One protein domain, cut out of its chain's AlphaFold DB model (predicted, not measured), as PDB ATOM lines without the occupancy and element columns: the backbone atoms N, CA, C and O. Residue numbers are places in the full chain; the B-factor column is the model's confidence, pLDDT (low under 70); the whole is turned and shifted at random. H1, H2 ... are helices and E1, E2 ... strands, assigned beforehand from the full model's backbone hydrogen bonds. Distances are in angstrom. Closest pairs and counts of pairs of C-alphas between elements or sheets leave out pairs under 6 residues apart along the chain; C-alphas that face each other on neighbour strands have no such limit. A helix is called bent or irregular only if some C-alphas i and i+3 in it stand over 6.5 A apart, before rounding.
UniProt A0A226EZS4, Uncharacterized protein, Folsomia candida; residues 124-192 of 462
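Overview. This is residues 124 to 192 of the 462 residues of an uncharacterized protein of Folsomia candida (UniProt A0A226EZS4). Picture three helices whose centres make a triangle, H3 turned crosswise to both H1 and H2, with a long two-stranded hairpin, E1 and E2, along one side of the group. The hairpin begins and ends by the end of H3, passes the start of H2 midway along E2, and carries its turn away from the helices; the longest axis runs from the start of H1 to that turn. The printed part has 69 residues with three named helices followed by two named strands, in the order H1, H2, H3, E1, E2; the sheet has the order E1 - E2 and is antiparallel, and the class is mixed, helices and strands. The whole is compact, with a radius of gyration of the C-alphas of 11.6 A and spans of 39 by 31 by 20 A.

Along the chain. Find C-alpha 124 at (113.594, 48.683, 70.698); there H1 begins, residues 124 to 139, and it runs 23.3 A to C-alpha 139 at (128.828, 56.964, 55.095). H1 is neither bent nor irregular, but only just: C-alphas 133 and 136 are 6.2 A apart. After a tight link of 5 residues comes H2, residues 145 to 152, 10.5 A from first to last C-alpha. A tight link of 3 residues leads to H3, residues 156 to 166, 14.8 A long. Two residues further on, E1 takes residues 169 to 177 and covers 22.9 A; look at residue 172, where it bends by 56 degrees. After two more residues E2 runs back through residues 180 to 188, 23.7 A, and ends with C-alpha 188 at (129.842, 64.170, 66.304).

Arrangement. Start with H1 and look from Leu 133 to Leu 148: their C-alphas, the closest of H1 and H2, are 7.6 A apart. H1 and H2 only just touch, with 3 pairs of C-alphas within 8 A, and H1 does so with residues 129 to 133 alone. Their lines stand at a steep tilt of 46 degrees, opposite ways. H2 and H3 touch, about perpendicular at 86 degrees, and their closest C-alphas are those of Ala 149 and Lys 156, 5.4 A apart. H1 and H3 are close but not clearly touching, about perpendicular at 82 degrees; their closest C-alphas, those of Leu 130 and Met 162, are 7.4 A apart. In H2 and H3 every O i to N i+4 pair is within hydrogen-bond range; in H1 8 of 12 are. Now look at the hairpin E1 and E2, antiparallel neighbours with 159 degrees between their directions. The C-alphas of Met 169 and Ala 188 face each other at 4.7 A, and N 170 and O 187 are within hydrogen-bond range at 2.9 A. Near the turn, N 177 and O 180 are within range at 2.8 A. The closest C-alphas of H3 and E1 are those of Leu 163 and Met 169, 5.5 A apart; those of H2 and E2 are Leu 145 and Ile 184, 6.9 A apart. H1 and E2 are near each other, with 6 pairs of C-alphas within 10 A, while E1 is apart from H1 and from H2.

Size, cuts and confidence. Look for the two C-alphas farthest apart at Ser 124 and Ile 178, 39.2 A from each other; the first and last printed C-alphas, Ser 124 and Thr 192, are 31.1 A apart. The printed part has no cut, and its four links between elements are tight. In the B-factor column, mean pLDDT of the printed part is 80.7, and you will find values under 70 at residues 124 to 125, 172 to 184 and 189 to 192. The model's confidence is thus low over much of the hairpin: E1 and E2 each have a mean pLDDT of 66, against 94 for H2 and 93 for H3.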
ATOM      1  N   SER A 124     112.805  49.234  71.816       46.44
ATOM      2  CA  SER A 124     113.594  48.683  70.698       46.44
ATOM      3  C   SER A 124     113.317  49.319  69.331       46.44
ATOM      4  O   SER A 124     114.143  49.206  68.432       46.44
ATOM      5  N   ALA A 125     112.168  49.980  69.150       58.00
ATOM      6  CA  ALA A 125     111.811  50.581  67.864       58.00
ATOM      7  C   ALA A 125     112.568  51.895  67.595       58.00
ATOM      8  O   ALA A 125     112.790  52.235  66.435       58.00
ATOM      9  N   SER A 126     112.963  52.623  68.643       74.56
ATOM     10  CA  SER A 126     113.681  53.898  68.520       74.56
ATOM     11  C   SER A 126     115.153  53.681  68.168       74.56
ATOM     12  O   SER A 126     115.642  54.304  67.229       74.56
ATOM     13  N   ASP A 127     115.822  52.724  68.815       86.00
ATOM     14  CA  ASP A 127     117.242  52.429  68.572       86.00
ATOM     15  C   ASP A 127     117.513  51.964  67.134       86.00
ATOM     16  O   ASP A 127     118.504  52.357  66.519       86.00
ATOM     17  N   GLU A 128     116.607  51.174  66.552       91.56
ATOM     18  CA  GLU A 128     116.728  50.729  65.159       91.56
ATOM     19  C   GLU A 128     116.585  51.898  64.172       91.56
ATOM     20  O   GLU A 128     117.277  51.955  63.156       91.56
ATOM     21  N   ARG A 129     115.717  52.872  64.477       90.81
ATOM     22  CA  ARG A 129     115.577  54.088  63.659       90.81
ATOM     23  C   ARG A 129     116.809  54.977  63.775       90.81
ATOM     24  O   ARG A 129     117.213  55.551  62.769       90.81
ATOM     25  N   LEU A 130     117.420  55.057  64.957       93.88
ATOM     26  CA  LEU A 130     118.662  55.802  65.161       93.88
ATOM     27  C   LEU A 130     119.829  55.160  64.409       93.88
ATOM     28  O   LEU A 130     120.532  55.866  63.693       93.88
ATOM     29  N   ARG A 131     119.972  53.829  64.447       93.00
ATOM     30  CA  ARG A 131     121.006  53.117  63.669       93.00
ATOM     31  C   ARG A 131     120.842  53.294  62.162       93.00
ATOM     32  O   ARG A 131     121.821  53.557  61.466       93.00
ATOM     33  N   LYS A 132     119.605  53.204  61.661       94.69
ATOM     34  CA  LYS A 132     119.293  53.462  60.245       94.69
ATOM     35  C   LYS A 132     119.544  54.906  59.825       94.69
ATOM     36  O   LYS A 132     119.794  55.145  58.651       94.69
ATOM     37  N   LEU A 133     119.475  55.853  60.758       95.06
ATOM     38  CA  LEU A 133     119.798  57.254  60.505       95.06
ATOM     39  C   LEU A 133     121.311  57.520  60.581       95.06
ATOM     40  O   LEU A 133     121.831  58.310  59.798       95.06
ATOM     41  N   GLU A 134     122.018  56.849  61.490       94.06
ATOM     42  CA  GLU A 134     123.455  57.020  61.720       94.06
ATOM     43  C   GLU A 134     124.305  56.459  60.568       94.06
ATOM     44  O   GLU A 134     125.234  57.128  60.115       94.06
ATOM     45  N   GLU A 135     123.977  55.272  60.039       93.44
ATOM     46  CA  GLU A 135     124.788  54.624  58.993       93.44
ATOM     47  C   GLU A 135     124.915  55.470  57.703       93.44
ATOM     48  O   GLU A 135     126.043  55.670  57.239       93.44
ATOM     49  N   PRO A 136     123.831  56.024  57.117       92.56
ATOM     50  CA  PRO A 136     123.929  56.865  55.926       92.56
ATOM     51  C   PRO A 136     124.723  58.144  56.183       92.56
ATOM     52  O   PRO A 136     125.525  58.534  55.342       92.56
ATOM     53  N   ILE A 137     124.539  58.772  57.349       92.31
ATOM     54  CA  ILE A 137     125.196  60.040  57.701       92.31
ATOM     55  C   ILE A 137     126.697  59.843  57.903       92.31
ATOM     56  O   ILE A 137     127.490  60.669  57.455       92.31
ATOM     57  N   MET A 138     127.098  58.736  58.531       87.25
ATOM     58  CA  MET A 138     128.511  58.385  58.676       87.25
ATOM     59  C   MET A 138     129.141  57.965  57.342       87.25
ATOM     60  O   MET A 138     130.321  58.233  57.114       87.25
ATOM     61  N   ARG A 139     128.368  57.333  56.445       90.19
ATOM     62  CA  ARG A 139     128.828  56.964  55.095       90.19
ATOM     63  C   ARG A 139     128.996  58.192  54.194       90.19
ATOM     64  O   ARG A 139     129.982  58.263  53.463       90.19
ATOM     65  N   ASP A 140     128.064  59.142  54.244       87.56
ATOM     66  CA  ASP A 140     128.150  60.411  53.526       87.56
ATOM     67  C   ASP A 140     127.566  61.579  54.352       87.56
ATOM     68  O   ASP A 140     126.354  61.825  54.335       87.56
ATOM     69  N   PRO A 141     128.414  62.391  55.015       82.44
ATOM     70  CA  PRO A 141     127.959  63.552  55.784       82.44
ATOM     71  C   PRO A 141     127.395  64.682  54.902       82.44
ATOM     72  O   PRO A 141     127.041  65.748  55.411       82.44
ATOM     73  N   ARG A 142     127.329  64.488  53.575       80.81
ATOM     74  CA  ARG A 142     126.766  65.423  52.592       80.81
ATOM     75  C   ARG A 142     125.352  65.043  52.133       80.81
ATOM     76  O   ARG A 142     124.870  65.556  51.119       80.81
ATOM     77  N   LEU A 143     124.660  64.176  52.861       90.38
ATOM     78  CA  LEU A 143     123.271  63.844  52.559       90.38
ATOM     79  C   LEU A 143     122.329  65.029  52.814       90.38
ATOM     80  O   LEU A 143     122.453  65.781  53.783       90.38
ATOM     81  N   LYS A 144     121.347  65.201  51.922       91.31
ATOM     82  CA  LYS A 144     120.299  66.210  52.104       91.31
ATOM     83  C   LYS A 144     119.309  65.728  53.158       91.31
ATOM     84  O   LYS A 144     118.843  64.594  53.099       91.31
ATOM     85  N   LEU A 145     118.868  66.630  54.033       90.75
ATOM     86  CA  LEU A 145     117.853  66.309  55.042       90.75
ATOM     87  C   LEU A 145     116.524  65.842  54.418       90.75
ATOM     88  O   LEU A 145     115.804  65.054  55.017       90.75
ATOM     89  N   SER A 146     116.194  66.306  53.206       91.94
ATOM     90  CA  SER A 146     115.034  65.802  52.460       91.94
ATOM     91  C   SER A 146     115.183  64.344  52.059       91.94
ATOM     92  O   SER A 146     114.240  63.594  52.226       91.94
ATOM     93  N   TYR A 147     116.370  63.945  51.599       95.19
ATOM     94  CA  TYR A 147     116.631  62.559  51.229       95.19
ATOM     95  C   TYR A 147     116.468  61.642  52.447       95.19
ATOM     96  O   TYR A 147     115.779  60.637  52.367       95.19
ATOM     97  N   LEU A 148     117.010  62.046  53.602       94.94
ATOM     98  CA  LEU A 148     116.835  61.307  54.858       94.94
ATOM     99  C   LEU A 148     115.364  61.248  55.302       94.94
ATOM    100  O   LEU A 148     114.921  60.219  55.803       94.94
ATOM    101  N   ALA A 149     114.602  62.330  55.112       95.38
ATOM    102  CA  ALA A 149     113.169  62.373  55.415       95.38
ATOM    103  C   ALA A 149     112.355  61.412  54.550       95.38
ATOM    104  O   ALA A 149     111.507  60.687  55.077       95.38
ATOM    105  N   ASP A 150     112.651  61.385  53.254       95.69
ATOM    106  CA  ASP A 150     111.975  60.532  52.284       95.69
ATOM    107  C   ASP A 150     112.348  59.050  52.502       95.69
ATOM    108  O   ASP A 150     111.462  58.198  52.524       95.69
ATOM    109  N   GLU A 151     113.626  58.749  52.763       95.56
ATOM    110  CA  GLU A 151     114.136  57.391  53.030       95.56
ATOM    111  C   GLU A 151     113.585  56.811  54.345       95.56
ATOM    112  O   GLU A 151     113.198  55.644  54.414       95.56
ATOM    113  N   MET A 152     113.515  57.623  55.404       93.62
ATOM    114  CA  MET A 152     113.065  57.174  56.729       93.62
ATOM    115  C   MET A 152     111.540  57.224  56.902       93.62
ATOM    116  O   MET A 152     111.016  56.675  57.878       93.62
ATOM    117  N   GLY A 153     110.823  57.918  56.010       95.75
ATOM    118  CA  GLY A 153     109.398  58.219  56.173       95.75
ATOM    119  C   GLY A 153     109.114  59.074  57.415       95.75
ATOM    120  O   GLY A 153     108.085  58.904  58.071       95.75
ATOM    121  N   VAL A 154     110.050  59.952  57.788       95.50
ATOM    122  CA  VAL A 154     109.982  60.792  58.995       95.50
ATOM    123  C   VAL A 154     110.026  62.263  58.581       95.50
ATOM    124  O   VAL A 154     110.850  62.636  57.748       95.50
ATOM    125  N   PRO A 155     109.180  63.141  59.151       95.31
ATOM    126  CA  PRO A 155     109.232  64.559  58.821       95.31
ATOM    127  C   PRO A 155     110.596  65.161  59.196       95.31
ATOM    128  O   PRO A 155     111.126  64.911  60.276       95.31
ATOM    129  N   LYS A 156     111.133  66.027  58.327       94.62
ATOM    130  CA  LYS A 156     112.404  66.761  58.518       94.62
ATOM    131  C   LYS A 156     112.652  67.291  59.945       94.62
ATOM    132  O   LYS A 156     113.752  67.070  60.443       94.62
ATOM    133  N   PRO A 157     111.699  67.963  60.627       91.50
ATOM    134  CA  PRO A 157     111.928  68.445  61.992       91.50
ATOM    135  C   PRO A 157     112.180  67.321  63.006       91.50
ATOM    136  O   PRO A 157     112.995  67.502  63.904       91.50
ATOM    137  N   ALA A 158     111.548  66.155  62.842       94.69
ATOM    138  CA  ALA A 158     111.801  65.012  63.714       94.69
ATOM    139  C   ALA A 158     113.193  64.416  63.465       94.69
ATOM    140  O   ALA A 158     113.866  64.059  64.419       94.69
ATOM    141  N   ILE A 159     113.676  64.401  62.216       94.94
ATOM    142  CA  ILE A 159     115.064  64.001  61.923       94.94
ATOM    143  C   ILE A 159     116.064  64.968  62.557       94.94
ATOM    144  O   ILE A 159     117.053  64.519  63.126       94.94
ATOM    145  N   CYS A 160     115.813  66.280  62.494       91.44
ATOM    146  CA  CYS A 160     116.670  67.251  63.178       91.44
ATOM    147  C   CYS A 160     116.740  66.974  64.682       91.44
ATOM    148  O   CYS A 160     117.841  66.907  65.214       91.44
ATOM    149  N   SER A 161     115.588  66.774  65.331       92.25
ATOM    150  CA  SER A 161     115.511  66.461  66.763       92.25
ATOM    151  C   SER A 161     116.246  65.157  67.091       92.25
ATOM    152  O   SER A 161     117.116  65.167  67.952       92.25
ATOM    153  N   MET A 162     116.040  64.083  66.320       94.31
ATOM    154  CA  MET A 162     116.773  62.819  66.499       94.31
ATOM    155  C   MET A 162     118.294  62.989  66.353       94.31
ATOM    156  O   MET A 162     119.069  62.394  67.097       94.31
ATOM    157  N   LEU A 163     118.754  63.817  65.413       92.31
ATOM    158  CA  LEU A 163     120.187  64.064  65.235       92.31
ATOM    159  C   LEU A 163     120.789  64.849  66.397       92.31
ATOM    160  O   LEU A 163     121.884  64.519  66.852       92.31
ATOM    161  N   THR A 164     120.093  65.877  66.878       90.62
ATOM    162  CA  THR A 164     120.620  66.759  67.926       90.62
ATOM    163  C   THR A 164     120.426  66.213  69.333       90.62
ATOM    164  O   THR A 164     121.323  66.351  70.160       90.62
ATOM    165  N   GLU A 165     119.267  65.624  69.617       92.69
ATOM    166  CA  GLU A 165     118.867  65.175  70.953       92.69
ATOM    167  C   GLU A 165     119.286  63.725  71.195       92.69
ATOM    168  O   GLU A 165     119.952  63.453  72.191       92.69
ATOM    169  N   ASP A 166     118.971  62.813  70.267       94.00
ATOM    170  CA  ASP A 166     119.203  61.378  70.481       94.00
ATOM    171  C   ASP A 166     120.638  60.957  70.122       94.00
ATOM    172  O   ASP A 166     121.282  60.228  70.876       94.00
ATOM    173  N   LEU A 167     121.167  61.422  68.983       91.00
ATOM    174  CA  LEU A 167     122.536  61.105  68.538       91.00
ATOM    175  C   LEU A 167     123.592  62.074  69.090       91.00
ATOM    176  O   LEU A 167     124.793  61.844  68.928       91.00
ATOM    177  N   GLY A 168     123.167  63.176  69.714       89.69
ATOM    178  CA  GLY A 168     124.071  64.208  70.222       89.69
ATOM    179  C   GLY A 168     124.966  64.814  69.137       89.69
ATOM    180  O   GLY A 168     126.064  65.286  69.439       89.69
ATOM    181  N   MET A 169     124.559  64.775  67.866       88.06
ATOM    182  CA  MET A 169     125.316  65.379  66.775       88.06
ATOM    183  C   MET A 169     125.111  66.890  66.773       88.06
ATOM    184  O   MET A 169     124.002  67.400  66.945       88.06
ATOM    185  N   LYS A 170     126.194  67.631  66.543       80.75
ATOM    186  CA  LYS A 170     126.138  69.083  66.391       80.75
ATOM    187  C   LYS A 170     126.078  69.439  64.916       80.75
ATOM    188  O   LYS A 170     126.803  68.893  64.087       80.75
ATOM    189  N   MET A 171     125.203  70.381  64.603       76.75
ATOM    190  CA  MET A 171     125.100  70.983  63.282       76.75
ATOM    191  C   MET A 171     126.309  71.903  63.077       76.75
ATOM    192  O   MET A 171     126.462  72.886  63.797       76.75
ATOM    193  N   ASP A 172     127.184  71.556  62.136       68.25
ATOM    194  CA  ASP A 172     128.436  72.276  61.862       68.25
ATOM    195  C   ASP A 172     128.245  73.366  60.813       68.25
ATOM    196  O   ASP A 172     128.655  74.510  60.997       68.25
ATOM    197  N   SER A 173     127.555  73.039  59.719       67.81
ATOM    198  CA  SER A 173     127.216  74.027  58.697       67.81
ATOM    199  C   SER A 173     125.919  73.694  57.972       67.81
ATOM    200  O   SER A 173     125.570  72.533  57.749       67.81
ATOM    201  N   VAL A 174     125.205  74.753  57.591       62.50
ATOM    202  CA  VAL A 174     123.949  74.708  56.838       62.50
ATOM    203  C   VAL A 174     124.205  75.381  55.498       62.50
ATOM    204  O   VAL A 174     124.384  76.597  55.443       62.50
ATOM    205  N   ARG A 175     124.247  74.617  54.409       58.28
ATOM    206  CA  ARG A 175     124.254  75.189  53.058       58.28
ATOM    207  C   ARG A 175     122.825  75.458  52.634       58.28
ATOM    208  O   ARG A 175     121.976  74.580  52.762       58.28
ATOM    209  N   TRP A 176     122.578  76.639  52.087       46.75
ATOM    210  CA  TRP A 176     121.269  77.085  51.618       46.75
ATOM    211  C   TRP A 176     121.272  77.268  50.098       46.75
ATOM    212  O   TRP A 176     122.276  77.677  49.526       46.75
ATOM    213  N   ASP A 177     120.137  76.992  49.465       43.12
ATOM    214  CA  ASP A 177     119.787  77.385  48.094       43.12
ATOM    215  C   ASP A 177     118.522  78.245  48.121       43.12
ATOM    216  O   ASP A 177     117.828  78.327  49.139       43.12
ATOM    217  N   ILE A 178     118.166  78.819  46.974       42.06
ATOM    218  CA  ILE A 178     116.934  79.585  46.743       42.06
ATOM    219  C   ILE A 178     115.680  78.762  47.122       42.06
ATOM    220  O   ILE A 178     114.628  79.323  47.412       42.06
ATOM    221  N   LYS A 179     115.789  77.424  47.147       51.28
ATOM    222  CA  LYS A 179     114.714  76.480  47.497       51.28
ATOM    223  C   LYS A 179     114.771  75.944  48.941       51.28
ATOM    224  O   LYS A 179     113.895  75.164  49.314       51.28
ATOM    225  N   GLY A 180     115.767  76.330  49.748       54.22
ATOM    226  CA  GLY A 180     115.920  75.902  51.148       54.22
ATOM    227  C   GLY A 180     117.280  75.263  51.479       54.22
ATOM    228  O   GLY A 180     118.192  75.294  50.652       54.22
ATOM    229  N   PRO A 181     117.451  74.698  52.691       53.34
ATOM    230  CA  PRO A 181     118.718  74.116  53.127       53.34
ATOM    231  C   PRO A 181     119.060  72.877  52.282       53.34
ATOM    232  O   PRO A 181     118.328  71.887  52.273       53.34
ATOM    233  N   LEU A 182     120.168  72.956  51.542       59.62
ATOM    234  CA  LEU A 182     120.682  71.905  50.664       59.62
ATOM    235  C   LEU A 182     121.509  70.872  51.404       59.62
ATOM    236  O   LEU A 182     121.426  69.695  51.077       59.62
ATOM    237  N   LEU A 183     122.353  71.320  52.326       59.22
ATOM    238  CA  LEU A 183     123.327  70.468  52.987       59.22
ATOM    239  C   LEU A 183     123.344  70.816  54.452       59.22
ATOM    240  O   LEU A 183     123.506  71.986  54.792       59.22
ATOM    241  N   ILE A 184     123.218  69.816  55.303       66.69
ATOM    242  CA  ILE A 184     123.490  70.000  56.715       66.69
ATOM    243  C   ILE A 184     124.640  69.070  57.038       66.69
ATOM    244  O   ILE A 184     124.475  67.854  57.026       66.69
ATOM    245  N   LYS A 185     125.817  69.653  57.259       76.25
ATOM    246  CA  LYS A 185     126.963  68.895  57.739       76.25
ATOM    247  C   LYS A 185     126.796  68.768  59.245       76.25
ATOM    248  O   LYS A 185     126.795  69.775  59.954       76.25
ATOM    249  N   PHE A 186     126.623  67.543  59.713       73.69
ATOM    250  CA  PHE A 186     126.659  67.218  61.131       73.69
ATOM    251  C   PHE A 186     128.057  66.712  61.481       73.69
ATOM    252  O   PHE A 186     128.677  66.003  60.686       73.69
ATOM    253  N   ILE A 187     128.562  67.083  62.654       75.75
ATOM    254  CA  ILE A 187     129.742  66.449  63.240       75.75
ATOM    255  C   ILE A 187     129.337  65.849  64.588       75.75
ATOM    256  O   ILE A 187     128.427  66.339  65.261       75.75
ATOM    257  N   ALA A 188     130.003  64.766  64.985       73.62
ATOM    258  CA  ALA A 188     129.842  64.170  66.304       73.62
ATOM    259  C   ALA A 188     129.995  65.235  67.404       73.62
ATOM    260  O   ALA A 188     130.941  66.026  67.381       73.62
ATOM    261  N   GLY A 189     129.074  65.270  68.373       63.97
ATOM    262  CA  GLY A 189     128.971  66.357  69.360       63.97
ATOM    263  C   GLY A 189     130.176  66.556  70.279       63.97
ATOM    264  O   GLY A 189     130.266  67.592  70.950       63.97
ATOM    265  N   ASN A 190     131.096  65.591  70.293       69.50
ATOM    266  CA  ASN A 190     132.366  65.624  71.016       69.50
ATOM    267  C   ASN A 190     133.517  66.275  70.226       69.50
ATOM    268  O   ASN A 190     134.606  66.429  70.773       69.50
ATOM    269  N   THR A 191     133.296  66.661  68.970       58.97
ATOM    270  CA  THR A 191     134.271  67.417  68.182       58.97
ATOM    271  C   THR A 191     134.046  68.916  68.355       58.97
ATOM    272  O   THR A 191     132.922  69.421  68.295       58.97
ATOM    273  N   THR A 192     135.128  69.644  68.617       47.31
ATOM    274  CA  THR A 192     135.100  71.105  68.709       47.31
ATOM    275  C   THR A 192     135.202  71.683  67.300       47.31
ATOM    276  O   THR A 192     136.127  71.357  66.558       47.31
TER     277      THR A 192